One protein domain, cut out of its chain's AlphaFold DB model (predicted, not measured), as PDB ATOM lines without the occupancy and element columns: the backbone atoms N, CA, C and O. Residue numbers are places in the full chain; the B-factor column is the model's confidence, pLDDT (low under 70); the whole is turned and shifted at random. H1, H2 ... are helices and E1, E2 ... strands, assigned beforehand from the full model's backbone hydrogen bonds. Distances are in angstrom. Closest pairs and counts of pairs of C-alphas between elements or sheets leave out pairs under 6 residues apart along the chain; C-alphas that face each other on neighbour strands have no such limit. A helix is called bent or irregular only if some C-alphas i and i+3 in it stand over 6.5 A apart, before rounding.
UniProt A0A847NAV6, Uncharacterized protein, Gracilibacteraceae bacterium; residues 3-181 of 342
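This is residues 3 to 181 of the 342 residues of an uncharacterized protein of Gracilibacteraceae bacterium (UniProt A0A847NAV6). A twisted five-stranded sheet, E1 to E5, makes the core; H1 and H2 pack on one face, while H6 and a smaller four-stranded sheet, E6 to E9, cover parts of the other, the two sheets forming a sandwich that is partly face to face. At one end of the longest axis H3 and H4 make a small head, where H4 only grazes the bent far part of the hairpin E3 and E4. The printed part has 179 residues with six named helices and nine named strands, in the order E1 E2 H1 H2 E3 E4 E5 H3 H4 H5 E6 E7 E8 E9 H6, and its class is mixed, helices and strands. The larger sheet runs E1 E2 E3 E4 E5 and is mixed; the smaller runs E6 E7 E8 E9 and is antiparallel. The whole is compact, with a radius of gyration of the C-alphas of 16.0 A and spans of 48 by 39 by 34 A.

In the larger sheet, E1 is residues 3 to 8, 16.7 A long, beginning at C-alpha 3 (220.792, 275.962, 233.609). E2 is residues 20 to 25, 16.9 A; E3 is 51 to 64, 27.9 A; E4 is 70 to 82, 32.5 A; E5 is 92 to 94, 7.1 A. E3 bends by 109 degrees at residue 60 and E4 by 62 degrees at residue 73, near C-alpha 73 (239.497, 280.853, 233.772). In the smaller sheet, E6 is residues 143 to 146, E7 149 to 152, E8 157 to 160 and E9 165 to 169, 13.2 A. The helices are H1, residues 26 to 32; H2, 36 to 44, 12.0 A; H3, 102 to 107; H4, 109 to 115, 11.1 A; H5, 130 to 133; and H6, 171 to 179, 12.5 A, ending at C-alpha 179 (236.909, 270.507, 231.845).

E2 and E3 are parallel, with N 24 and O 55 2.8 A apart, within hydrogen-bond range. E2, H1, H2 and E3 form a strand-helix-strand unit, two parallel neighbour strands with helices between, and its crossover is right-handed. The hairpin E1 and E2 has N 6 and O 23 at 2.8 A. E3, E4 and E5 form a meander, each strand the antiparallel neighbour of the one before, with N 54 and O 79 at 2.9 A and N 78 and O 93 at 2.9 A. The sheet curls round H2, whose Gly 44 has its C-alpha 5.1 A from that of Ala 81 in E4, the closest pair. H1 and H2 lie on the same face and only just touch, with 3 pairs of C-alphas within 8 A, only at the corner by their link. The sheet also curls round H6; the closest C-alphas of H6 and E4 are those of Met 175 and Gly 73, 7.1 A apart. E6 to E9 form a second meander, with N 144 and O 151 at 2.8 A, N 150 and O 159 at 2.9 A and N 160 and O 165 at 2.8 A. Across the sandwich, the closest C-alphas of E4 and E6 are those of Cys 80 and Thr 146, 5.3 A apart. H4 grazes the larger sheet with residues 110 to 114, and H5 with residues 131 to 133. H3 and H4 only just touch, with 3 pairs of C-alphas within 8 A, only at the corner by their link. In H1, H2, H3 and H6 every O i to N i+4 pair is within hydrogen-bond range; H4 has 0 of 3, but 4 of 4 O i to N i+3 pairs, and H5 is too short for an O i to N i+4 pair.

The two C-alphas farthest apart, those of Asp 49 and Ala 106, are 49.2 A apart. The printed part has no cut. The links E1 to E2 and H4 to H5 are long. Mean pLDDT of the printed part is 94.0, and residues 135 to 141 are under 70.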
ATOM      1  N   LEU A   3     219.445 275.578 233.201       97.44
ATOM      2  CA  LEU A   3     220.792 275.962 233.609       97.44
ATOM      3  C   LEU A   3     221.570 274.696 233.984       97.44
ATOM      4  O   LEU A   3     221.112 273.903 234.810       97.44
ATOM      5  N   ARG A   4     222.737 274.504 233.370       97.81
ATOM      6  CA  ARG A   4     223.651 273.395 233.663       97.81
ATOM      7  C   ARG A   4     224.684 273.821 234.709       97.81
ATOM      8  O   ARG A   4     225.168 274.947 234.685       97.81
ATOM      9  N   TYR A   5     225.051 272.903 235.596       98.50
ATOM     10  CA  TYR A   5     226.145 273.079 236.555       98.50
ATOM     11  C   TYR A   5     226.797 271.733 236.874       98.50
ATOM     12  O   TYR A   5     226.202 270.672 236.667       98.50
ATOM     13  N   LYS A   6     228.032 271.777 237.375       98.56
ATOM     14  CA  LYS A   6     228.715 270.614 237.945       98.56
ATOM     15  C   LYS A   6     228.640 270.656 239.460       98.56
ATOM     16  O   LYS A   6     228.682 271.734 240.045       98.56
ATOM     17  N   VAL A   7     228.565 269.494 240.092       98.50
ATOM     18  CA  VAL A   7     228.629 269.364 241.549       98.50
ATOM     19  C   VAL A   7     229.609 268.272 241.940       98.50
ATOM     20  O   VAL A   7     229.552 267.177 241.395       98.50
ATOM     21  N   VAL A   8     230.476 268.559 242.906       98.69
ATOM     22  CA  VAL A   8     231.188 267.541 243.684       98.69
ATOM     23  C   VAL A   8     230.396 267.353 244.981       98.69
ATOM     24  O   VAL A   8     230.365 268.276 245.804       98.69
ATOM     25  N   PRO A   9     229.676 266.230 245.148       98.19
ATOM     26  CA  PRO A   9     228.826 266.032 246.310       98.19
ATOM     27  C   PRO A   9     229.652 265.782 247.577       98.19
ATOM     28  O   PRO A   9     230.755 265.230 247.533       98.19
ATOM     29  N   LYS A  10     229.081 266.137 248.730       97.69
ATOM     30  CA  LYS A  10     229.587 265.716 250.040       97.69
ATOM     31  C   LYS A  10     229.719 264.189 250.067       97.69
ATOM     32  O   LYS A  10     228.782 263.473 249.723       97.69
ATOM     33  N   GLY A  11     230.880 263.696 250.489       97.31
ATOM     34  CA  GLY A  11     231.228 262.275 250.507       97.31
ATOM     35  C   GLY A  11     231.894 261.753 249.227       97.31
ATOM     36  O   GLY A  11     232.275 260.584 249.196       97.31
ATOM     37  N   ALA A  12     232.071 262.579 248.188       97.88
ATOM     38  CA  ALA A  12     232.835 262.198 246.999       97.88
ATOM     39  C   ALA A  12     234.313 261.898 247.317       97.88
ATOM     40  O   ALA A  12     234.829 262.293 248.368       97.88
ATOM     41  N   ALA A  13     234.990 261.232 246.371       96.94
ATOM     42  CA  ALA A  13     236.395 260.819 246.469       96.94
ATOM     43  C   ALA A  13     236.672 260.003 247.743       96.94
ATOM     44  O   ALA A  13     237.423 260.430 248.617       96.94
ATOM     45  N   ASP A  14     235.992 258.859 247.871       95.06
ATOM     46  CA  ASP A  14     236.094 257.949 249.022       95.06
ATOM     47  C   ASP A  14     235.845 258.630 250.383       95.06
ATOM     48  O   ASP A  14     236.443 258.283 251.402       95.06
ATOM     49  N   GLY A  15     234.941 259.615 250.412       95.88
ATOM     50  CA  GLY A  15     234.559 260.334 251.627       95.88
ATOM     51  C   GLY A  15     235.446 261.526 251.988       95.88
ATOM     52  O   GLY A  15     235.187 262.162 253.008       95.88
ATOM     53  N   VAL A  16     236.463 261.859 251.183       96.62
ATOM     54  CA  VAL A  16     237.386 262.975 251.469       96.62
ATOM     55  C   VAL A  16     236.688 264.335 251.386       96.62
ATOM     56  O   VAL A  16     237.026 265.238 252.150       96.62
ATOM     57  N   VAL A  17     235.717 264.507 250.484       97.75
ATOM     58  CA  VAL A  17     235.033 265.796 250.289       97.75
ATOM     59  C   VAL A  17     233.972 266.018 251.382       97.75
ATOM     60  O   VAL A  17     232.972 265.299 251.402       97.75
ATOM     61  N   PRO A  18     234.108 267.023 252.274       97.25
ATOM     62  CA  PRO A  18     233.244 267.139 253.450       97.25
ATOM     63  C   PRO A  18     231.957 267.951 253.217       97.25
ATOM     64  O   PRO A  18     231.052 267.916 254.053       97.25
ATOM     65  N   ILE A  19     231.856 268.679 252.099       97.31
ATOM     66  CA  ILE A  19     230.755 269.605 251.783       97.31
ATOM     67  C   ILE A  19     230.415 269.572 250.288       97.31
ATOM     68  O   ILE A  19     231.262 269.222 249.469       97.31
ATOM     69  N   ASN A  20     229.195 269.968 249.915       98.38
ATOM     70  CA  ASN A  20     228.813 270.072 248.506       98.38
ATOM     71  C   ASN A  20     229.462 271.304 247.853       98.38
ATOM     72  O   ASN A  20     229.362 272.423 248.373       98.38
ATOM     73  N   LEU A  21     230.073 271.101 246.686       98.69
ATOM     74  CA  LEU A  21     230.703 272.151 245.883       98.69
ATOM     75  C   LEU A  21     230.044 272.202 244.504       98.69
ATOM     76  O   LEU A  21     230.091 271.215 243.774       98.69
ATOM     77  N   ALA A  22     229.451 273.331 244.131       98.75
ATOM     78  CA  ALA A  22     228.819 273.532 242.833       98.75
ATOM     79  C   ALA A  22     229.589 274.549 241.980       98.75
ATOM     80  O   ALA A  22     230.026 275.596 242.458       98.75
ATOM     81  N   PHE A  23     229.702 274.258 240.688       98.75
ATOM     82  CA  PHE A  23     230.420 275.065 239.709       98.75
ATOM     83  C   PHE A  23     229.524 275.326 238.498       98.75
ATOM     84  O   PHE A  23     229.040 274.392 237.855       98.75
ATOM     85  N   VAL A  24     229.293 276.598 238.194       98.75
ATOM     86  CA  VAL A  24     228.421 277.053 237.105       98.75
ATOM     87  C   VAL A  24     229.280 277.701 236.029       98.75
ATOM     88  O   VAL A  24     230.112 278.554 236.331       98.75
ATOM     89  N   ASP A  25     229.083 277.323 234.768       98.56
ATOM     90  CA  ASP A  25     229.740 277.993 233.646       98.56
ATOM     91  C   ASP A  25     229.051 279.338 233.386       98.56
ATOM     92  O   ASP A  25     227.841 279.386 233.162       98.56
ATOM     93  N   LYS A  26     229.810 280.437 233.391       98.44
ATOM     94  CA  LYS A  26     229.285 281.776 233.093       98.44
ATOM     95  C   LYS A  26     228.540 281.807 231.755       98.44
ATOM     96  O   LYS A  26     227.539 282.509 231.652       98.44
ATOM     97  N   ARG A  27     228.993 281.051 230.749       97.88
ATOM     98  CA  ARG A  27     228.361 281.017 229.421       97.88
ATOM     99  C   ARG A  27     226.948 280.445 229.492       97.88
ATOM    100  O   ARG A  27     226.048 281.008 228.887       97.88
ATOM    101  N   ASP A  28     226.739 279.413 230.313       97.88
ATOM    102  CA  ASP A  28     225.412 278.824 230.532       97.88
ATOM    103  C   ASP A  28     224.470 279.827 231.244       97.88
ATOM    104  O   ASP A  28     223.261 279.817 231.009       97.88
ATOM    105  N   VAL A  29     225.013 280.727 232.078       98.31
ATOM    106  CA  VAL A  29     224.251 281.824 232.709       98.31
ATOM    107  C   VAL A  29     223.915 282.935 231.710       98.31
ATOM    108  O   VAL A  29     222.772 283.393 231.666       98.31
ATOM    109  N   ASP A  30     224.892 283.349 230.900       97.44
ATOM    110  CA  ASP A  30     224.704 284.370 229.866       97.44
ATOM    111  C   ASP A  30     223.662 283.907 228.826       97.44
ATOM    112  O   ASP A  30     222.751 284.665 228.491       97.44
ATOM    113  N   ASP A  31     223.752 282.652 228.369       97.00
ATOM    114  CA  ASP A  31     222.813 282.045 227.417       97.00
ATOM    115  C   ASP A  31     221.392 281.967 227.997       97.00
ATOM    116  O   ASP A  31     220.414 282.172 227.274       97.00
ATOM    117  N   ALA A  32     221.272 281.720 229.307       96.62
ATOM    118  CA  ALA A  32     220.015 281.756 230.058       96.62
ATOM    119  C   ALA A  32     219.406 283.152 230.212       96.62
ATOM    120  O   ALA A  32     218.217 283.253 230.523       96.62
ATOM    121  N   GLY A  33     220.176 284.218 229.985       96.94
ATOM    122  CA  GLY A  33     219.698 285.590 230.132       96.94
ATOM    123  C   GLY A  33     219.323 285.956 231.572       96.94
ATOM    124  O   GLY A  33     218.489 286.840 231.771       96.94
ATOM    125  N   ILE A  34     219.914 285.282 232.563       98.00
ATOM    126  CA  ILE A  34     219.702 285.539 233.994       98.00
ATOM    127  C   ILE A  34     220.966 286.119 234.635       98.00
ATOM    128  O   ILE A  34     222.071 286.022 234.102       98.00
ATOM    129  N   SER A  35     220.824 286.723 235.809       98.00
ATOM    130  CA  SER A  35     221.960 287.193 236.604       98.00
ATOM    131  C   SER A  35     222.694 286.046 237.314       98.00
ATOM    132  O   SER A  35     222.125 284.988 237.590       98.00
ATOM    133  N   TYR A  36     223.948 286.281 237.725       98.00
ATOM    134  CA  TYR A  36     224.700 285.326 238.554       98.00
ATOM    135  C   TYR A  36     223.990 285.006 239.871       98.00
ATOM    136  O   TYR A  36     224.013 283.864 240.317       98.00
ATOM    137  N   LYS A  37     223.313 285.988 240.477       97.12
ATOM    138  CA  LYS A  37     222.562 285.779 241.720       97.12
ATOM    139  C   LYS A  37     221.360 284.860 241.509       97.12
ATOM    140  O   LYS A  37     221.127 283.981 242.334       97.12
ATOM    141  N   GLU A  38     220.625 285.033 240.410       98.12
ATOM    142  CA  GLU A  38     219.524 284.137 240.036       98.12
ATOM    143  C   GLU A  38     220.038 282.725 239.742       98.12
ATOM    144  O   GLU A  38     219.490 281.764 240.277       98.12
ATOM    145  N   ALA A  39     221.139 282.592 238.995       98.56
ATOM    146  CA  ALA A  39     221.778 281.303 238.734       98.56
ATOM    147  C   ALA A  39     222.190 280.584 240.033       98.56
ATOM    148  O   ALA A  39     221.852 279.415 240.231       98.56
ATOM    149  N   CYS A  40     222.855 281.287 240.958       98.50
ATOM    150  CA  CYS A  40     223.203 280.742 242.269       98.50
ATOM    151  C   CYS A  40     221.959 280.345 243.073       98.50
ATOM    152  O   CYS A  40     221.967 279.299 243.714       98.50
ATOM    153  N   GLN A  41     220.883 281.136 243.034       98.44
ATOM    154  CA  GLN A  41     219.644 280.809 243.743       98.44
ATOM    155  C   GLN A  41     218.966 279.555 243.170       98.44
ATOM    156  O   GLN A  41     218.475 278.728 243.939       98.44
ATOM    157  N   LEU A  42     218.959 279.384 241.845       98.31
ATOM    158  CA  LEU A  42     218.434 278.182 241.195       98.31
ATOM    159  C   LEU A  42     219.227 276.935 241.595       98.31
ATOM    160  O   LEU A  42     218.622 275.934 241.966       98.31
ATOM    161  N   VAL A  43     220.562 277.014 241.591       98.50
ATOM    162  CA  VAL A  43     221.421 275.920 242.075       98.50
ATOM    163  C   VAL A  43     221.181 275.659 243.561       98.50
ATOM    164  O   VAL A  43     220.990 274.514 243.948       98.50
ATOM    165  N   GLY A  44     221.116 276.702 244.393       98.25
ATOM    166  CA  GLY A  44     220.829 276.574 245.822       98.25
ATOM    167  C   GLY A  44     219.516 275.835 246.092       98.25
ATOM    168  O   GLY A  44     219.472 274.970 246.963       98.25
ATOM    169  N   ASN A  45     218.470 276.097 245.300       97.75
ATOM    170  CA  ASN A  45     217.169 275.431 245.407       97.75
ATOM    171  C   ASN A  45     217.203 273.909 245.158       97.75
ATOM    172  O   ASN A  45     216.219 273.256 245.510       97.75
ATOM    173  N   ASP A  46     218.269 273.356 244.563       97.19
ATOM    174  CA  ASP A  46     218.493 271.904 244.430       97.19
ATOM    175  C   ASP A  46     218.955 271.269 245.759       97.19
ATOM    176  O   ASP A  46     218.777 270.077 245.992       97.19
ATOM    177  N   PHE A  47     219.478 272.079 246.687       97.38
ATOM    178  CA  PHE A  47     219.999 271.661 247.991       97.38
ATOM    179  C   PHE A  47     219.065 272.116 249.123       97.38
ATOM    180  O   PHE A  47     219.457 272.842 250.033       97.38
ATOM    181  N   ARG A  48     217.787 271.715 249.074       94.88
ATOM    182  CA  ARG A  48     216.793 272.079 250.114       94.88
ATOM    183  C   ARG A  48     217.006 271.375 251.448       94.88
ATOM    184  O   ARG A  48     216.575 271.885 252.480       94.88
ATOM    185  N   ASP A  49     217.682 270.236 251.420       95.19
ATOM    186  CA  ASP A  49     217.909 269.391 252.591       95.19
ATOM    187  C   ASP A  49     219.360 269.461 253.102       95.19
ATOM    188  O   ASP A  49     219.701 268.793 254.075       95.19
ATOM    189  N   ASP A  50     220.215 270.282 252.479       96.50
ATOM    190  CA  ASP A  50     221.633 270.421 252.832       96.50
ATOM    191  C   ASP A  50     222.157 271.839 252.507       96.50
ATOM    192  O   ASP A  50     221.392 272.754 252.202       96.50
ATOM    193  N   CYS A  51     223.470 272.028 252.592       97.69
ATOM    194  CA  CYS A  51     224.178 273.249 252.242       97.69
ATOM    195  C   CYS A  51     225.157 273.028 251.079       97.69
ATOM    196  O   CYS A  51     225.635 271.915 250.836       97.69
ATOM    197  N   VAL A  52     225.451 274.099 250.340       98.56
ATOM    198  CA  VAL A  52     226.317 274.076 249.158       98.56
ATOM    199  C   VAL A  52     227.053 275.402 248.992       98.56
ATOM    200  O   VAL A  52     226.517 276.482 249.261       98.56
ATOM    201  N   THR A  53     228.293 275.319 248.520       98.50
ATOM    202  CA  THR A  53     229.028 276.478 248.002       98.50
ATOM    203  C   THR A  53     228.941 276.499 246.488       98.50
ATOM    204  O   THR A  53     228.926 275.448 245.854       98.50
ATOM    205  N   ILE A  54     228.817 277.684 245.901       98.75
ATOM    206  CA  ILE A  54     228.550 277.836 244.472       98.75
ATOM    207  C   ILE A  54     229.553 278.828 243.903       98.75
ATOM    208  O   ILE A  54     229.602 279.964 244.366       98.75
ATOM    209  N   ASN A  55     230.299 278.427 242.879       98.69
ATOM    210  CA  ASN A  55     231.190 279.306 242.127       98.69
ATOM    211  C   ASN A  55     230.685 279.435 240.688       98.69
ATOM    212  O   ASN A  55     230.473 278.435 240.005       98.69
ATOM    213  N   VAL A  56     230.534 280.666 240.207       98.75
ATOM    214  CA  VAL A  56     230.322 280.957 238.787       98.75
ATOM    215  C   VAL A  56     231.684 281.217 238.160       98.75
ATOM    216  O   VAL A  56     232.401 282.127 238.582       98.75
ATOM    217  N   ILE A  57     232.050 280.411 237.170       98.62
ATOM    218  CA  ILE A  57     233.370 280.416 236.541       98.62
ATOM    219  C   ILE A  57     233.241 280.905 235.102       98.62
ATOM    220  O   ILE A  57     232.492 280.340 234.309       98.62
ATOM    221  N   ASP A  58     234.011 281.931 234.751       98.56
ATOM    222  CA  ASP A  58     234.257 282.324 233.367       98.56
ATOM    223  C   ASP A  58     235.466 281.544 232.835       98.56
ATOM    224  O   ASP A  58     236.590 281.845 233.244       98.56
ATOM    225  N   PRO A  59     235.290 280.551 231.946       97.19
ATOM    226  CA  PRO A  59     236.413 279.785 231.410       97.19
ATOM    227  C   PRO A  59     237.284 280.588 230.429       97.19
ATOM    228  O   PRO A  59     238.438 280.210 230.197       97.19
ATOM    229  N   ASP A  60     236.770 281.693 229.882       97.00
ATOM    230  CA  ASP A  60     237.438 282.534 228.885       97.00
ATOM    231  C   ASP A  60     238.221 283.697 229.530       97.00
ATOM    232  O   ASP A  60     239.089 284.306 228.895       97.00
ATOM    233  N   ALA A  61     238.007 283.956 230.822       98.12
ATOM    234  CA  ALA A  61     238.788 284.893 231.634       98.12
ATOM    235  C   ALA A  61     240.139 284.315 232.096       98.12
ATOM    236  O   ALA A  61     240.480 283.175 231.792       98.12
ATOM    237  N   VAL A  62     240.924 285.101 232.829       97.62
ATOM    238  CA  VAL A  62     242.135 284.665 233.537       97.62
ATOM    239  C   VAL A  62     242.104 285.120 234.992       97.62
ATOM    240  O   VAL A  62     241.517 286.152 235.327       97.62
ATOM    241  N   THR A  63     242.790 284.368 235.845       95.50
ATOM    242  CA  THR A  63     243.057 284.730 237.240       95.50
ATOM    243  C   THR A  63     244.503 284.405 237.612       95.50
ATOM    244  O   THR A  63     245.296 284.006 236.756       95.50
ATOM    245  N   VAL A  64     244.868 284.623 238.875       93.31
ATOM    246  CA  VAL A  64     246.221 284.417 239.392       93.31
ATOM    247  C   VAL A  64     246.172 283.622 240.702       93.31
ATOM    248  O   VAL A  64     245.372 283.904 241.603       93.31
ATOM    249  N   THR A  65     247.019 282.596 240.814       92.50
ATOM    250  CA  THR A  65     247.256 281.858 242.063       92.50
ATOM    251  C   THR A  65     247.952 282.748 243.096       92.50
ATOM    252  O   THR A  65     248.474 283.810 242.774       92.50
ATOM    253  N   SER A  66     247.966 282.345 244.368       88.25
ATOM    254  CA  SER A  66     248.436 283.233 245.442       88.25
ATOM    255  C   SER A  66     249.934 283.523 245.328       88.25
ATOM    256  O   SER A  66     250.376 284.615 245.665       88.25
ATOM    257  N   ASP A  67     250.698 282.575 244.782       92.19
ATOM    258  CA  ASP A  67     252.120 282.684 244.452       92.19
ATOM    259  C   ASP A  67     252.390 283.338 243.081       92.19
ATOM    260  O   ASP A  67     253.537 283.406 242.631       92.19
ATOM    261  N   GLY A  68     251.361 283.890 242.433       94.31
ATOM    262  CA  GLY A  68     251.512 284.752 241.266       94.31
ATOM    263  C   GLY A  68     251.513 284.035 239.920       94.31
ATOM    264  O   GLY A  68     251.960 284.628 238.941       94.31
ATOM    265  N   ILE A  69     251.042 282.789 239.821       96.88
ATOM    266  CA  ILE A  69     250.934 282.062 238.547       96.88
ATOM    267  C   ILE A  69     249.595 282.380 237.886       96.88
ATOM    268  O   ILE A  69     248.532 282.161 238.460       96.88
ATOM    269  N   MET A  70     249.635 282.895 236.658       97.12
ATOM    270  CA  MET A  70     248.427 283.179 235.890       97.12
ATOM    271  C   MET A  70     247.860 281.896 235.281       97.12
ATOM    272  O   MET A  70     248.601 281.097 234.696       97.12
ATOM    273  N   THR A  71     246.543 281.725 235.379       96.25
ATOM    274  CA  THR A  71     245.833 280.510 234.960       96.25
ATOM    275  C   THR A  71     244.633 280.830 234.076       96.25
ATOM    276  O   THR A  71     244.096 281.939 234.105       96.25
ATOM    277  N   ASP A  72     244.194 279.835 233.305       95.94
ATOM    278  CA  ASP A  72     242.988 279.940 232.490       95.94
ATOM    279  C   ASP A  72     241.727 279.865 233.357       95.94
ATOM    280  O   ASP A  72     241.612 278.987 234.208       95.94
ATOM    281  N   GLY A  73     240.763 280.730 233.066       97.31
ATOM    282  CA  GLY A  73     239.497 280.853 233.772       97.31
ATOM    283  C   GLY A  73     239.566 281.787 234.979       97.31
ATOM    284  O   GLY A  73     240.651 282.127 235.458       97.31
ATOM    285  N   ALA A  74     238.405 282.193 235.493       97.25
ATOM    286  CA  ALA A  74     238.299 282.898 236.769       97.25
ATOM    287  C   ALA A  74     236.924 282.718 237.428       97.25
ATOM    288  O   ALA A  74     235.916 282.589 236.738       97.25
ATOM    289  N   VAL A  75     236.869 282.774 238.762       97.25
ATOM    290  CA  VAL A  75     235.599 282.924 239.490       97.25
ATOM    291  C   VAL A  75     235.106 284.364 239.317       97.25
ATOM    292  O   VAL A  75     235.818 285.309 239.652       97.25
ATOM    293  N   VAL A  76     233.893 284.529 238.784       97.25
ATOM    294  CA  VAL A  76     233.260 285.840 238.525       97.25
ATOM    295  C   VAL A  76     232.123 286.166 239.494       97.25
ATOM    296  O   VAL A  76     231.710 287.319 239.602       97.25
ATOM    297  N   ALA A  77     231.637 285.162 240.218       96.94
ATOM    298  CA  ALA A  77     230.757 285.307 241.367       96.94
ATOM    299  C   ALA A  77     230.847 284.047 242.230       96.94
ATOM    300  O   ALA A  77     231.148 282.964 241.725       96.94
ATOM    301  N   PHE A  78     230.564 284.176 243.519       97.06
ATOM    302  CA  PHE A  78     230.483 283.036 244.421       97.06
ATOM    303  C   PHE A  78     229.396 283.245 245.470       97.06
ATOM    304  O   PHE A  78     228.983 284.373 245.755       97.06
ATOM    305  N   ALA A  79     228.873 282.139 245.987       97.44
ATOM    306  CA  ALA A  79     227.737 282.134 246.888       97.44
ATOM    307  C   ALA A  79     227.748 280.942 247.847       97.44
ATOM    308  O   ALA A  79     228.466 279.952 247.669       97.44
ATOM    309  N   CYS A  80     226.867 281.048 248.835       97.81
ATOM    310  CA  CYS A  80     226.547 280.037 249.824       97.81
ATOM    311  C   CYS A  80     225.034 279.861 249.884       97.81
ATOM    312  O   CYS A  80     224.314 280.848 250.067       97.81
ATOM    313  N   ALA A  81     224.563 278.619 249.803       98.44
ATOM    314  CA  ALA A  81     223.169 278.285 250.052       98.44
ATOM    315  C   ALA A  81     223.047 277.235 251.162       98.44
ATOM    316  O   ALA A  81     223.832 276.292 251.216       98.44
ATOM    317  N   ASP A  82     222.056 277.398 252.035       98.31
ATOM    318  CA  ASP A  82     221.705 276.438 253.087       98.31
ATOM    319  C   ASP A  82     220.184 276.263 253.093       98.31
ATOM    320  O   ASP A  82     219.449 277.251 253.167       98.31
ATOM    321  N   HIS A  83     219.708 275.027 252.938       97.62
ATOM    322  CA  HIS A  83     218.289 274.703 252.767       97.62
ATOM    323  C   HIS A  83     217.609 275.481 251.624       97.62
ATOM    324  O   HIS A  83     216.473 275.948 251.735       97.62
ATOM    325  N   GLY A  84     218.326 275.661 250.513       97.62
ATOM    326  CA  GLY A  84     217.872 276.454 249.368       97.62
ATOM    327  C   GLY A  84     217.779 277.961 249.603       97.62
ATOM    328  O   GLY A  84     217.324 278.690 248.726       97.62
ATOM    329  N   ILE A  85     218.219 278.463 250.753       98.06
ATOM    330  CA  ILE A  85     218.230 279.894 251.053       98.06
ATOM    331  C   ILE A  85     219.623 280.435 250.762       98.06
ATOM    332  O   ILE A  85     220.609 279.834 251.173       98.06
ATOM    333  N   ILE A  86     219.704 281.594 250.108       97.81
ATOM    334  CA  ILE A  86     220.908 282.426 250.054       97.81
ATOM    335  C   ILE A  86     220.666 283.641 250.947       97.81
ATOM    336  O   ILE A  86     219.677 284.360 250.781       97.81
ATOM    337  N   ASN A  87     221.552 283.879 251.916       95.12
ATOM    338  CA  ASN A  87     221.457 285.047 252.777       95.12
ATOM    339  C   ASN A  87     221.509 286.321 251.918       95.12
ATOM    340  O   ASN A  87     222.387 286.490 251.074       95.12
ATOM    341  N   LYS A  88     220.551 287.227 252.134       91.12
ATOM    342  CA  LYS A  88     220.390 288.427 251.304       91.12
ATOM    343  C   LYS A  88     221.585 289.385 251.356       91.12
ATOM    344  O   LYS A  88     221.822 290.064 250.358       91.12
ATOM    345  N   ASP A  89     222.285 289.423 252.487       87.44
ATOM    346  CA  ASP A  89     223.339 290.389 252.783       87.44
ATOM    347  C   ASP A  89     224.720 289.750 252.590       87.44
ATOM    348  O   ASP A  89     225.593 290.379 252.005       87.44
ATOM    349  N   PHE A  90     224.884 288.490 253.018       90.38
ATOM    350  CA  PHE A  90     226.174 287.786 253.081       90.38
ATOM    351  C   PHE A  90     226.287 286.577 252.152       90.38
ATOM    352  O   PHE A  90     227.373 286.037 251.987       90.38
ATOM    353  N   GLY A  91     225.199 286.114 251.540       94.06
ATOM    354  CA  GLY A  91     225.176 284.815 250.864       94.06
ATOM    355  C   GLY A  91     225.702 284.815 249.431       94.06
ATOM    356  O   GLY A  91     225.838 283.742 248.852       94.06
ATOM    357  N   PHE A  92     225.974 285.980 248.840       94.75
ATOM    358  CA  PHE A  92     226.354 286.119 247.433       94.75
ATOM    359  C   PHE A  92     227.309 287.295 247.231       94.75
ATOM    360  O   PHE A  92     227.090 288.367 247.795       94.75
ATOM    361  N   MET A  93     228.309 287.120 246.366       93.06
ATOM    362  CA  MET A  93     229.265 288.160 246.008       93.06
ATOM    363  C   MET A  93     229.656 288.077 244.529       93.06
ATOM    364  O   MET A  93     229.939 286.999 244.006       93.06
ATOM    365  N   ASN A  94     229.698 289.232 243.860       93.56
ATOM    366  CA  ASN A  94     230.263 289.361 242.516       93.56
ATOM    367  C   ASN A  94     231.783 289.565 242.576       93.56
ATOM    368  O   ASN A  94     232.332 290.007 243.581       93.56
ATOM    369  N   VAL A  95     232.466 289.289 241.469       93.81
ATOM    370  CA  VAL A  95     233.892 289.580 241.301       93.81
ATOM    371  C   VAL A  95     234.062 290.413 240.040       93.81
ATOM    372  O   VAL A  95     234.180 289.895 238.927       93.81
ATOM    373  N   SER A  96     234.067 291.733 240.216       94.25
ATOM    374  CA  SER A  96     234.192 292.671 239.105       94.25
ATOM    375  C   SER A  96     235.534 292.525 238.392       94.25
ATOM    376  O   SER A  96     236.575 292.346 239.032       94.25
ATOM    377  N   GLU A  97     235.509 292.684 237.070       95.50
ATOM    378  CA  GLU A  97     236.702 292.696 236.225       95.50
ATOM    379  C   GLU A  97     237.733 293.729 236.722       95.50
ATOM    380  O   GLU A  97     237.398 294.801 237.246       95.50
ATOM    381  N   ILE A  98     239.011 293.391 236.568       93.62
ATOM    382  CA  ILE A  98     240.126 294.317 236.743       93.62
ATOM    383  C   ILE A  98     240.581 294.743 235.344       93.62
ATOM    384  O   ILE A  98     241.054 293.895 234.585       93.62
ATOM    385  N   PRO A  99     240.467 296.035 234.986       93.44
ATOM    386  CA  PRO A  99     240.866 296.493 233.668       93.44
ATOM    387  C   PRO A  99     242.379 296.380 233.494       93.44
ATOM    388  O   PRO A  99     243.162 296.580 234.429       93.44
ATOM    389  N   TYR A 100     242.787 296.106 232.259       93.75
ATOM    390  CA  TYR A 100     244.190 296.123 231.887       93.75
ATOM    391  C   TYR A 100     244.810 297.501 232.140       93.75
ATOM    392  O   TYR A 100     244.234 298.533 231.794       93.75
ATOM    393  N   SER A 101     246.011 297.517 232.716       92.06
ATOM    394  CA  SER A 101     246.775 298.739 232.937       92.06
ATOM    395  C   SER A 101     248.269 298.443 232.958       92.06
ATOM    396  O   SER A 101     248.725 297.575 233.700       92.06
ATOM    397  N   GLU A 102     249.050 299.213 232.202       93.06
ATOM    398  CA  GLU A 102     250.517 299.163 232.263       93.06
ATOM    399  C   GLU A 102     251.034 299.496 233.670       93.06
ATOM    400  O   GLU A 102     252.013 298.913 234.133       93.06
ATOM    401  N   THR A 103     250.332 300.373 234.400       93.62
ATOM    402  CA  THR A 103     250.647 300.680 235.802       93.62
ATOM    403  C   THR A 103     250.509 299.440 236.681       93.62
ATOM    404  O   THR A 103     251.384 299.184 237.501       93.62
ATOM    405  N   LEU A 104     249.455 298.638 236.483       91.31
ATOM    406  CA  LEU A 104     249.273 297.387 237.226       91.31
ATOM    407  C   LEU A 104     250.446 296.437 236.972       91.31
ATOM    408  O   LEU A 104     251.001 295.882 237.910       91.31
ATOM    409  N   ILE A 105     250.860 296.287 235.714       93.19
ATOM    410  CA  ILE A 105     251.961 295.390 235.335       93.19
ATOM    411  C   ILE A 105     253.302 295.866 235.903       93.19
ATOM    412  O   ILE A 105     254.134 295.043 236.292       93.19
ATOM    413  N   ALA A 106     253.519 297.181 235.960       92.75
ATOM    414  CA  ALA A 106     254.719 297.763 236.547       92.75
ATOM    415  C   ALA A 106     254.786 297.550 238.068       92.75
ATOM    416  O   ALA A 106     255.856 297.251 238.599       92.75
ATOM    417  N   GLU A 107     253.656 297.683 238.763       92.06
ATOM    418  CA  GLU A 107     253.580 297.515 240.218       92.06
ATOM    419  C   GLU A 107     253.519 296.047 240.662       92.06
ATOM    420  O   GLU A 107     253.962 295.714 241.763       92.06
ATOM    421  N   GLU A 108     253.005 295.164 239.804       93.31
ATOM    422  CA  GLU A 108     252.838 293.732 240.050       93.31
ATOM    423  C   GLU A 108     253.570 292.907 238.980       93.31
ATOM    424  O   GLU A 108     252.955 292.400 238.040       93.31
ATOM    425  N   PRO A 109     254.896 292.711 239.095       92.75
ATOM    426  CA  PRO A 109     255.698 292.134 238.015       92.75
ATOM    427  C   PRO A 109     255.293 290.724 237.562       92.75
ATOM    428  O   PRO A 109     255.567 290.358 236.416       92.75
ATOM    429  N   HIS A 110     254.628 289.932 238.415       95.38
ATOM    430  CA  HIS A 110     254.063 288.637 238.021       95.38
ATOM    431  C   HIS A 110     253.032 288.773 236.885       95.38
ATOM    432  O   HIS A 110     252.887 287.866 236.063       95.38
ATOM    433  N   MET A 111     252.387 289.935 236.756       95.94
ATOM    434  CA  MET A 111     251.389 290.227 235.727       95.94
ATOM    435  C   MET A 111     251.942 290.405 234.323       95.94
ATOM    436  O   MET A 111     251.164 290.444 233.371       95.94
ATOM    437  N   LYS A 112     253.265 290.389 234.139       97.06
ATOM    438  CA  LYS A 112     253.865 290.264 232.801       97.06
ATOM    439  C   LYS A 112     253.359 289.025 232.051       97.06
ATOM    440  O   LYS A 112     253.333 289.032 230.821       97.06
ATOM    441  N   GLN A 113     252.892 287.997 232.768       97.88
ATOM    442  CA  GLN A 113     252.184 286.854 232.187       97.88
ATOM    443  C   GLN A 113     250.984 287.277 231.334       97.88
ATOM    444  O   GLN A 113     250.799 286.709 230.257       97.88
ATOM    445  N   TRP A 114     250.233 288.309 231.732       97.31
ATOM    446  CA  TRP A 114     249.061 288.789 230.993       97.31
ATOM    447  C   TRP A 114     249.410 289.246 229.571       97.31
ATOM    448  O   TRP A 114     248.613 289.103 228.651       97.31
ATOM    449  N   ASN A 115     250.643 289.714 229.365       96.69
ATOM    450  CA  ASN A 115     251.146 290.146 228.060       96.69
ATOM    451  C   ASN A 115     251.663 288.998 227.185       96.69
ATOM    452  O   ASN A 115     252.000 289.225 226.015       96.69
ATOM    453  N   SER A 116     251.741 287.782 227.728       96.69
ATOM    454  CA  SER A 116     252.207 286.599 227.008       96.69
ATOM    455  C   SER A 116     251.199 286.137 225.954       96.69
ATOM    456  O   SER A 116     250.013 286.468 225.994       96.69
ATOM    457  N   LYS A 117     251.665 285.293 225.027       96.06
ATOM    458  CA  LYS A 117     250.816 284.668 224.000       96.06
ATOM    459  C   LYS A 117     249.662 283.827 224.568       96.06
ATOM    460  O   LYS A 117     248.741 283.521 223.824       96.06
ATOM    461  N   TYR A 118     249.729 283.434 225.843       95.44
ATOM    462  CA  TYR A 118     248.728 282.582 226.485       95.44
ATOM    463  C   TYR A 118     247.519 283.371 227.005       95.44
ATOM    464  O   TYR A 118     246.411 282.842 227.041       95.44
ATOM    465  N   TYR A 119     247.723 284.632 227.403       97.56
ATOM    466  CA  TYR A 119     246.736 285.378 228.196       97.56
ATOM    467  C   TYR A 119     246.374 286.752 227.625       97.56
ATOM    468  O   TYR A 119     245.408 287.367 228.081       97.56
ATOM    469  N   ARG A 120     247.118 287.240 226.625       95.81
ATOM    470  CA  ARG A 120     246.902 288.566 226.038       95.81
ATOM    471  C   ARG A 120     245.463 288.739 225.554       95.81
ATOM    472  O   ARG A 120     244.970 287.945 224.763       95.81
ATOM    473  N   GLY A 121     244.835 289.829 225.993       94.69
ATOM    474  CA  GLY A 121     243.478 290.214 225.596       94.69
ATOM    475  C   GLY A 121     242.357 289.546 226.394       94.69
ATOM    476  O   GLY A 121     241.194 289.853 226.153       94.69
ATOM    477  N   ARG A 122     242.674 288.662 227.347       97.19
ATOM    478  CA  ARG A 122     241.670 288.030 228.215       97.19
ATOM    479  C   ARG A 122     241.327 288.924 229.402       97.19
ATOM    480  O   ARG A 122     242.190 289.649 229.890       97.19
ATOM    481  N   ARG A 123     240.081 288.841 229.873       97.19
ATOM    482  CA  ARG A 123     239.586 289.582 231.046       97.19
ATOM    483  C   ARG A 123     240.188 289.024 232.330       97.19
ATOM    484  O   ARG A 123     240.250 287.808 232.487       97.19
ATOM    485  N   LEU A 124     240.602 289.898 233.243       96.38
ATOM    486  CA  LEU A 124     241.177 289.508 234.528       96.38
ATOM    487  C   LEU A 124     240.134 289.620 235.640       96.38
ATOM    488  O   LEU A 124     239.566 290.691 235.848       96.38
ATOM    489  N   HIS A 125     239.968 288.551 236.415       94.75
ATOM    490  CA  HIS A 125     239.239 288.580 237.682       94.75
ATOM    491  C   HIS A 125     240.111 287.967 238.781       94.75
ATOM    492  O   HIS A 125     240.837 286.999 238.551       94.75
ATOM    493  N   ARG A 126     240.076 288.556 239.978       89.56
ATOM    494  CA  ARG A 126     240.815 288.076 241.157       89.56
ATOM    495  C   ARG A 126     239.886 288.073 242.362       89.56
ATOM    496  O   ARG A 126     239.033 287.209 242.439       89.56
ATOM    497  N   GLY A 127     240.017 289.050 243.258       89.06
ATOM    498  CA  GLY A 127     239.128 289.243 244.392       89.06
ATOM    499  C   GLY A 127     238.083 290.352 244.185       89.06
ATOM    500  O   GLY A 127     238.220 291.215 243.303       89.06
ATOM    501  N   PRO A 128     237.049 290.370 245.040       88.19
ATOM    502  CA  PRO A 128     236.004 291.390 245.040       88.19
ATOM    503  C   PRO A 128     236.572 292.798 245.291       88.19
ATOM    504  O   PRO A 128     237.413 293.016 246.178       88.19
ATOM    505  N   SER A 129     236.096 293.769 244.506       87.38
ATOM    506  CA  SER A 129     236.275 295.209 244.752       87.38
ATOM    507  C   SER A 129     235.582 295.653 246.047       87.38
ATOM    508  O   SER A 129     234.742 294.925 246.578       87.38
ATOM    509  N   PRO A 130     235.898 296.848 246.576       84.69
ATOM    510  CA  PRO A 130     235.079 297.470 247.617       84.69
ATOM    511  C   PRO A 130     233.596 297.565 247.226       84.69
ATOM    512  O   PRO A 130     232.722 297.331 248.054       84.69
ATOM    513  N   GLU A 131     233.303 297.844 245.953       86.75
ATOM    514  CA  GLU A 131     231.941 297.916 245.423       86.75
ATOM    515  C   GLU A 131     231.250 296.551 245.415       86.75
ATOM    516  O   GLU A 131     230.102 296.463 245.841       86.75
ATOM    517  N   ASP A 132     231.952 295.490 245.002       88.56
ATOM    518  CA  ASP A 132     231.436 294.113 245.028       88.56
ATOM    519  C   ASP A 132     231.077 293.661 246.445       88.56
ATOM    520  O   ASP A 132     230.171 292.850 246.631       88.56
ATOM    521  N   ARG A 133     231.800 294.181 247.444       82.31
ATOM    522  CA  ARG A 133     231.547 293.869 248.849       82.31
ATOM    523  C   ARG A 133     230.314 294.574 249.379       82.31
ATOM    524  O   ARG A 133     229.798 294.111 250.377       82.31
ATOM    525  N   LYS A 134     229.801 295.658 248.789       75.75
ATOM    526  CA  LYS A 134     228.601 296.327 249.333       75.75
ATOM    527  C   LYS A 134     227.398 295.374 249.271       75.75
ATOM    528  O   LYS A 134     227.092 294.879 248.187       75.75
ATOM    529  N   PRO A 135     226.686 295.130 250.393       66.56
ATOM    530  CA  PRO A 135     226.598 295.952 251.616       66.56
ATOM    531  C   PRO A 135     227.539 295.582 252.789       66.56
ATOM    532  O   PRO A 135     227.432 296.175 253.857       66.56
ATOM    533  N   LEU A 136     228.464 294.642 252.617       63.41
ATOM    534  CA  LEU A 136     229.340 294.043 253.636       63.41
ATOM    535  C   LEU A 136     230.425 294.964 254.217       63.41
ATOM    536  O   LEU A 136     231.224 294.491 255.010       63.41
ATOM    537  N   GLU A 137     230.501 296.249 253.848       57.12
ATOM    538  CA  GLU A 137     231.675 297.122 254.081       57.12
ATOM    539  C   GLU A 137     232.178 297.210 255.537       57.12
ATOM    540  O   GLU A 137     233.356 297.500 255.743       57.12
ATOM    541  N   SER A 138     231.344 296.947 256.551       52.34
ATOM    542  CA  SER A 138     231.796 296.902 257.954       52.34
ATOM    543  C   SER A 138     232.567 295.629 258.325       52.34
ATOM    544  O   SER A 138     233.245 295.607 259.353       52.34
ATOM    545  N   HIS A 139     232.483 294.587 257.500       53.19
ATOM    546  CA  HIS A 139     233.106 293.281 257.677       53.19
ATOM    547  C   HIS A 139     234.075 293.088 256.508       53.19
ATOM    548  O   HIS A 139     233.672 292.863 255.372       53.19
ATOM    549  N   ASN A 140     235.371 293.278 256.756       52.91
ATOM    550  CA  ASN A 140     236.443 293.188 255.758       52.91
ATOM    551  C   ASN A 140     236.666 291.738 255.275       52.91
ATOM    552  O   ASN A 140     237.760 291.194 255.399       52.91
ATOM    553  N   GLU A 141     235.625 291.089 254.768       62.59
ATOM    554  CA  GLU A 141     235.617 289.656 254.533       62.59
ATOM    555  C   GLU A 141     235.436 289.379 253.037       62.59
ATOM    556  O   GLU A 141     234.450 289.757 252.407       62.59
ATOM    557  N   HIS A 142     236.434 288.719 252.446       79.62
ATOM    558  CA  HIS A 142     236.401 288.188 251.081       79.62
ATOM    559  C   HIS A 142     235.618 286.862 251.031       79.62
ATOM    560  O   HIS A 142     236.066 285.889 250.417       79.62
ATOM    561  N   MET A 143     234.473 286.812 251.714       88.00
ATOM    562  CA  MET A 143     233.708 285.590 251.929       88.00
ATOM    563  C   MET A 143     232.208 285.814 251.785       88.00
ATOM    564  O   MET A 143     231.693 286.897 252.059       88.00
ATOM    565  N   THR A 144     231.507 284.755 251.401       92.75
ATOM    566  CA  THR A 144     230.056 284.652 251.523       92.75
ATOM    567  C   THR A 144     229.695 283.642 252.598       92.75
ATOM    568  O   THR A 144     230.423 282.672 252.808       92.75
ATOM    569  N   MET A 145     228.557 283.837 253.257       94.12
ATOM    570  CA  MET A 145     228.026 282.936 254.275       94.12
ATOM    571  C   MET A 145     226.499 282.870 254.195       94.12
ATOM    572  O   MET A 145     225.819 283.896 254.135       94.12
ATOM    573  N   THR A 146     225.965 281.652 254.290       96.50
ATOM    574  CA  THR A 146     224.545 281.412 254.562       96.50
ATOM    575  C   THR A 146     224.402 280.243 255.523       96.50
ATOM    576  O   THR A 146     224.862 279.147 255.225       96.50
ATOM    577  N   GLY A 147     223.742 280.463 256.665       95.75
ATOM    578  CA  GLY A 147     223.502 279.404 257.644       95.75
ATOM    579  C   GLY A 147     224.809 278.764 258.106       95.75
ATOM    580  O   GLY A 147     225.626 279.423 258.746       95.75
ATOM    581  N   ARG A 148     224.990 277.483 257.782       96.44
ATOM    582  CA  ARG A 148     226.136 276.667 258.210       96.44
ATOM    583  C   ARG A 148     227.336 276.722 257.270       96.44
ATOM    584  O   ARG A 148     228.383 276.204 257.641       96.44
ATOM    585  N   ILE A 149     227.204 277.282 256.066       97.56
ATOM    586  CA  ILE A 149     228.237 277.197 255.026       97.56
ATOM    587  C   ILE A 149     228.848 278.563 254.717       97.56
ATOM    588  O   ILE A 149     228.142 279.575 254.640       97.56
ATOM    589  N   THR A 150     230.163 278.579 254.498       95.62
ATOM    590  CA  THR A 150     230.897 279.743 253.996       95.62
ATOM    591  C   THR A 150     231.762 279.382 252.796       95.62
ATOM    592  O   THR A 150     232.174 278.233 252.607       95.62
ATOM    593  N   ASN A 151     232.013 280.389 251.970       95.19
ATOM    594  CA  ASN A 151     232.845 280.307 250.787       95.19
ATOM    595  C   ASN A 151     233.751 281.537 250.765       95.19
ATOM    596  O   ASN A 151     233.277 282.666 250.655       95.19
ATOM    597  N   ASN A 152     235.044 281.312 250.940       90.56
ATOM    598  CA  ASN A 152     236.064 282.324 251.148       90.56
ATOM    599  C   ASN A 152     237.092 282.298 250.010       90.56
ATOM    600  O   ASN A 152     237.164 281.370 249.195       90.56
ATOM    601  N   ASN A 153     237.930 283.333 249.980       86.38
ATOM    602  CA  ASN A 153     239.098 283.411 249.118       86.38
ATOM    603  C   ASN A 153     238.722 283.301 247.627       86.38
ATOM    604  O   ASN A 153     239.427 282.702 246.819       86.38
ATOM    605  N   THR A 154     237.577 283.892 247.265       89.62
ATOM    606  CA  THR A 154     237.009 283.834 245.908       89.62
ATOM    607  C   THR A 154     236.821 282.397 245.416       89.62
ATOM    608  O   THR A 154     237.277 282.027 244.334       89.62
ATOM    609  N   GLY A 155     236.166 281.563 246.223       90.56
ATOM    610  CA  GLY A 155     235.780 280.234 245.774       90.56
ATOM    611  C   GLY A 155     236.794 279.132 246.034       90.56
ATOM    612  O   GLY A 155     236.574 278.045 245.515       90.56
ATOM    613  N   SER A 156     237.909 279.361 246.742       92.38
ATOM    614  CA  SER A 156     238.958 278.333 246.917       92.38
ATOM    615  C   SER A 156     239.075 277.741 248.321       92.38
ATOM    616  O   SER A 156     239.709 276.698 248.471       92.38
ATOM    617  N   GLU A 157     238.447 278.354 249.325       93.31
ATOM    618  CA  GLU A 157     238.394 277.842 250.701       93.31
ATOM    619  C   GLU A 157     236.939 277.811 251.162       93.31
ATOM    620  O   GLU A 157     236.299 278.855 251.274       93.31
ATOM    621  N   MET A 158     236.388 276.621 251.365       95.94
ATOM    622  CA  MET A 158     234.962 276.441 251.637       95.94
ATOM    623  C   MET A 158     234.787 275.595 252.888       95.94
ATOM    624  O   MET A 158     235.477 274.592 253.061       95.94
ATOM    625  N   MET A 159     233.875 275.996 253.768       95.81
ATOM    626  CA  MET A 159     233.766 275.401 255.101       95.81
ATOM    627  C   MET A 159     232.324 275.305 255.576       95.81
ATOM    628  O   MET A 159     231.498 276.175 255.290       95.81
ATOM    629  N   ASN A 160     232.048 274.264 256.354       97.00
ATOM    630  CA  ASN A 160     230.866 274.173 257.191       97.00
ATOM    631  C   ASN A 160     231.256 274.540 258.629       97.00
ATOM    632  O   ASN A 160     232.031 273.835 259.276       97.00
ATOM    633  N   THR A 161     230.712 275.645 259.131       95.19
ATOM    634  CA  THR A 161     231.074 276.231 260.431       95.19
ATOM    635  C   THR A 161     230.397 275.560 261.617       95.19
ATOM    636  O   THR A 161     230.755 275.847 262.754       95.19
ATOM    637  N   VAL A 162     229.404 274.698 261.383       94.94
ATOM    638  CA  VAL A 162     228.774 273.902 262.448       94.94
ATOM    639  C   VAL A 162     229.484 272.566 262.603       94.94
ATOM    640  O   VAL A 162     229.821 272.183 263.719       94.94
ATOM    641  N   ASP A 163     229.774 271.901 261.485       93.69
ATOM    642  CA  ASP A 163     230.504 270.631 261.478       93.69
ATOM    643  C   ASP A 163     232.017 270.834 261.685       93.69
ATOM    644  O   ASP A 163     232.742 269.862 261.884       93.69
ATOM    645  N   MET A 164     232.497 272.086 261.643       93.69
ATOM    646  CA  MET A 164     233.913 272.467 261.735       93.69
ATOM    647  C   MET A 164     234.776 271.742 260.696       93.69
ATOM    648  O   MET A 164     235.873 271.268 260.986       93.69
ATOM    649  N   THR A 165     234.257 271.647 259.471       94.31
ATOM    650  CA  THR A 165     234.957 271.041 258.334       94.31
ATOM    651  C   THR A 165     235.284 272.098 257.291       94.31
ATOM    652  O   THR A 165     234.490 273.004 257.044       94.31
ATOM    653  N   GLU A 166     236.447 271.976 256.659       94.81
ATOM    654  CA  GLU A 166     236.930 272.871 255.606       94.81
ATOM    655  C   GLU A 166     237.509 272.040 254.456       94.81
ATOM    656  O   GLU A 166     237.984 270.925 254.665       94.81
ATOM    657  N   ILE A 167     237.453 272.566 253.235       97.31
ATOM    658  CA  ILE A 167     238.126 272.013 252.062       97.31
ATOM    659  C   ILE A 167     238.788 273.125 251.251       97.31
ATOM    660  O   ILE A 167     238.229 274.207 251.043       97.31
ATOM    661  N   LEU A 168     239.975 272.816 250.739       96.56
ATOM    662  CA  LEU A 168     240.701 273.639 249.784       96.56
ATOM    663  C   LEU A 168     240.405 273.144 248.364       96.56
ATOM    664  O   LEU A 168     240.961 272.138 247.932       96.56
ATOM    665  N   ALA A 169     239.569 273.842 247.595       96.25
ATOM    666  CA  ALA A 169     239.471 273.567 246.160       96.25
ATOM    667  C   ALA A 169     240.381 274.539 245.412       96.25
ATOM    668  O   ALA A 169     240.011 275.679 245.120       96.25
ATOM    669  N   LEU A 170     241.606 274.104 245.116       95.06
ATOM    670  CA  LEU A 170     242.570 274.938 244.408       95.06
ATOM    671  C   LEU A 170     242.022 275.282 243.023       95.06
ATOM    672  O   LEU A 170     241.471 274.423 242.337       95.06
ATOM    673  N   PHE A 171     242.189 276.533 242.594       95.56
ATOM    674  CA  PHE A 171     241.503 277.047 241.406       95.56
ATOM    675  C   PHE A 171     241.759 276.212 240.137       95.56
ATOM    676  O   PHE A 171     240.831 275.917 239.390       95.56
ATOM    677  N   ILE A 172     242.994 275.744 239.925       96.62
ATOM    678  CA  ILE A 172     243.318 274.876 238.779       96.62
ATOM    679  C   ILE A 172     242.546 273.545 238.862       96.62
ATOM    680  O   ILE A 172     242.074 273.055 237.842       96.62
ATOM    681  N   GLY A 173     242.341 272.994 240.064       97.38
ATOM    682  CA  GLY A 173     241.497 271.812 240.277       97.38
ATOM    683  C   GLY A 173     240.022 272.072 239.955       97.38
ATOM    684  O   GLY A 173     239.378 271.238 239.328       97.38
ATOM    685  N   GLN A 174     239.496 273.257 240.284       98.12
ATOM    686  CA  GLN A 174     238.140 273.657 239.871       98.12
ATOM    687  C   GLN A 174     238.010 273.726 238.345       98.12
ATOM    688  O   GLN A 174     237.010 273.287 237.780       98.12
ATOM    689  N   MET A 175     239.040 274.223 237.656       98.06
ATOM    690  CA  MET A 175     239.062 274.242 236.194       98.06
ATOM    691  C   MET A 175     239.115 272.837 235.591       98.06
ATOM    692  O   MET A 175     238.438 272.592 234.592       98.06
ATOM    693  N   GLU A 176     239.854 271.906 236.194       98.38
ATOM    694  CA  GLU A 176     239.840 270.501 235.772       98.38
ATOM    695  C   GLU A 176     238.467 269.852 236.017       98.38
ATOM    696  O   GLU A 176     237.997 269.119 235.150       98.38
ATOM    697  N   ILE A 177     237.749 270.196 237.098       98.44
ATOM    698  CA  ILE A 177     236.339 269.793 237.269       98.44
ATOM    699  C   ILE A 177     235.499 270.300 236.093       98.44
ATOM    700  O   ILE A 177     234.805 269.520 235.437       98.44
ATOM    701  N   MET A 178     235.593 271.591 235.766       98.00
ATOM    702  CA  MET A 178     234.841 272.188 234.656       98.00
ATOM    703  C   MET A 178     235.164 271.545 233.300       98.00
ATOM    704  O   MET A 178     234.277 271.430 232.456       98.00
ATOM    705  N   ARG A 179     236.400 271.074 233.107       97.12
ATOM    706  CA  ARG A 179     236.909 270.507 231.845       97.12
ATOM    707  C   ARG A 179     236.827 268.984 231.736       97.12
ATOM    708  O   ARG A 179     237.253 268.456 230.716       97.12
ATOM    709  N   ASP A 180     236.310 268.295 232.754       97.94
ATOM    710  CA  ASP A 180     236.349 266.824 232.835       97.94
ATOM    711  C   ASP A 180     237.789 266.264 232.809       97.94
ATOM    712  O   ASP A 180     238.079 265.227 232.213       97.94
ATOM    713  N   GLY A 181     238.704 267.002 233.441       97.69
ATOM    714  CA  GLY A 181     240.137 266.741 233.485       97.69
ATOM    715  C   GLY A 181     240.586 265.781 234.591       97.69
ATOM    716  O   GLY A 181     239.798 264.995 235.129       97.69
TER     717      GLY A 181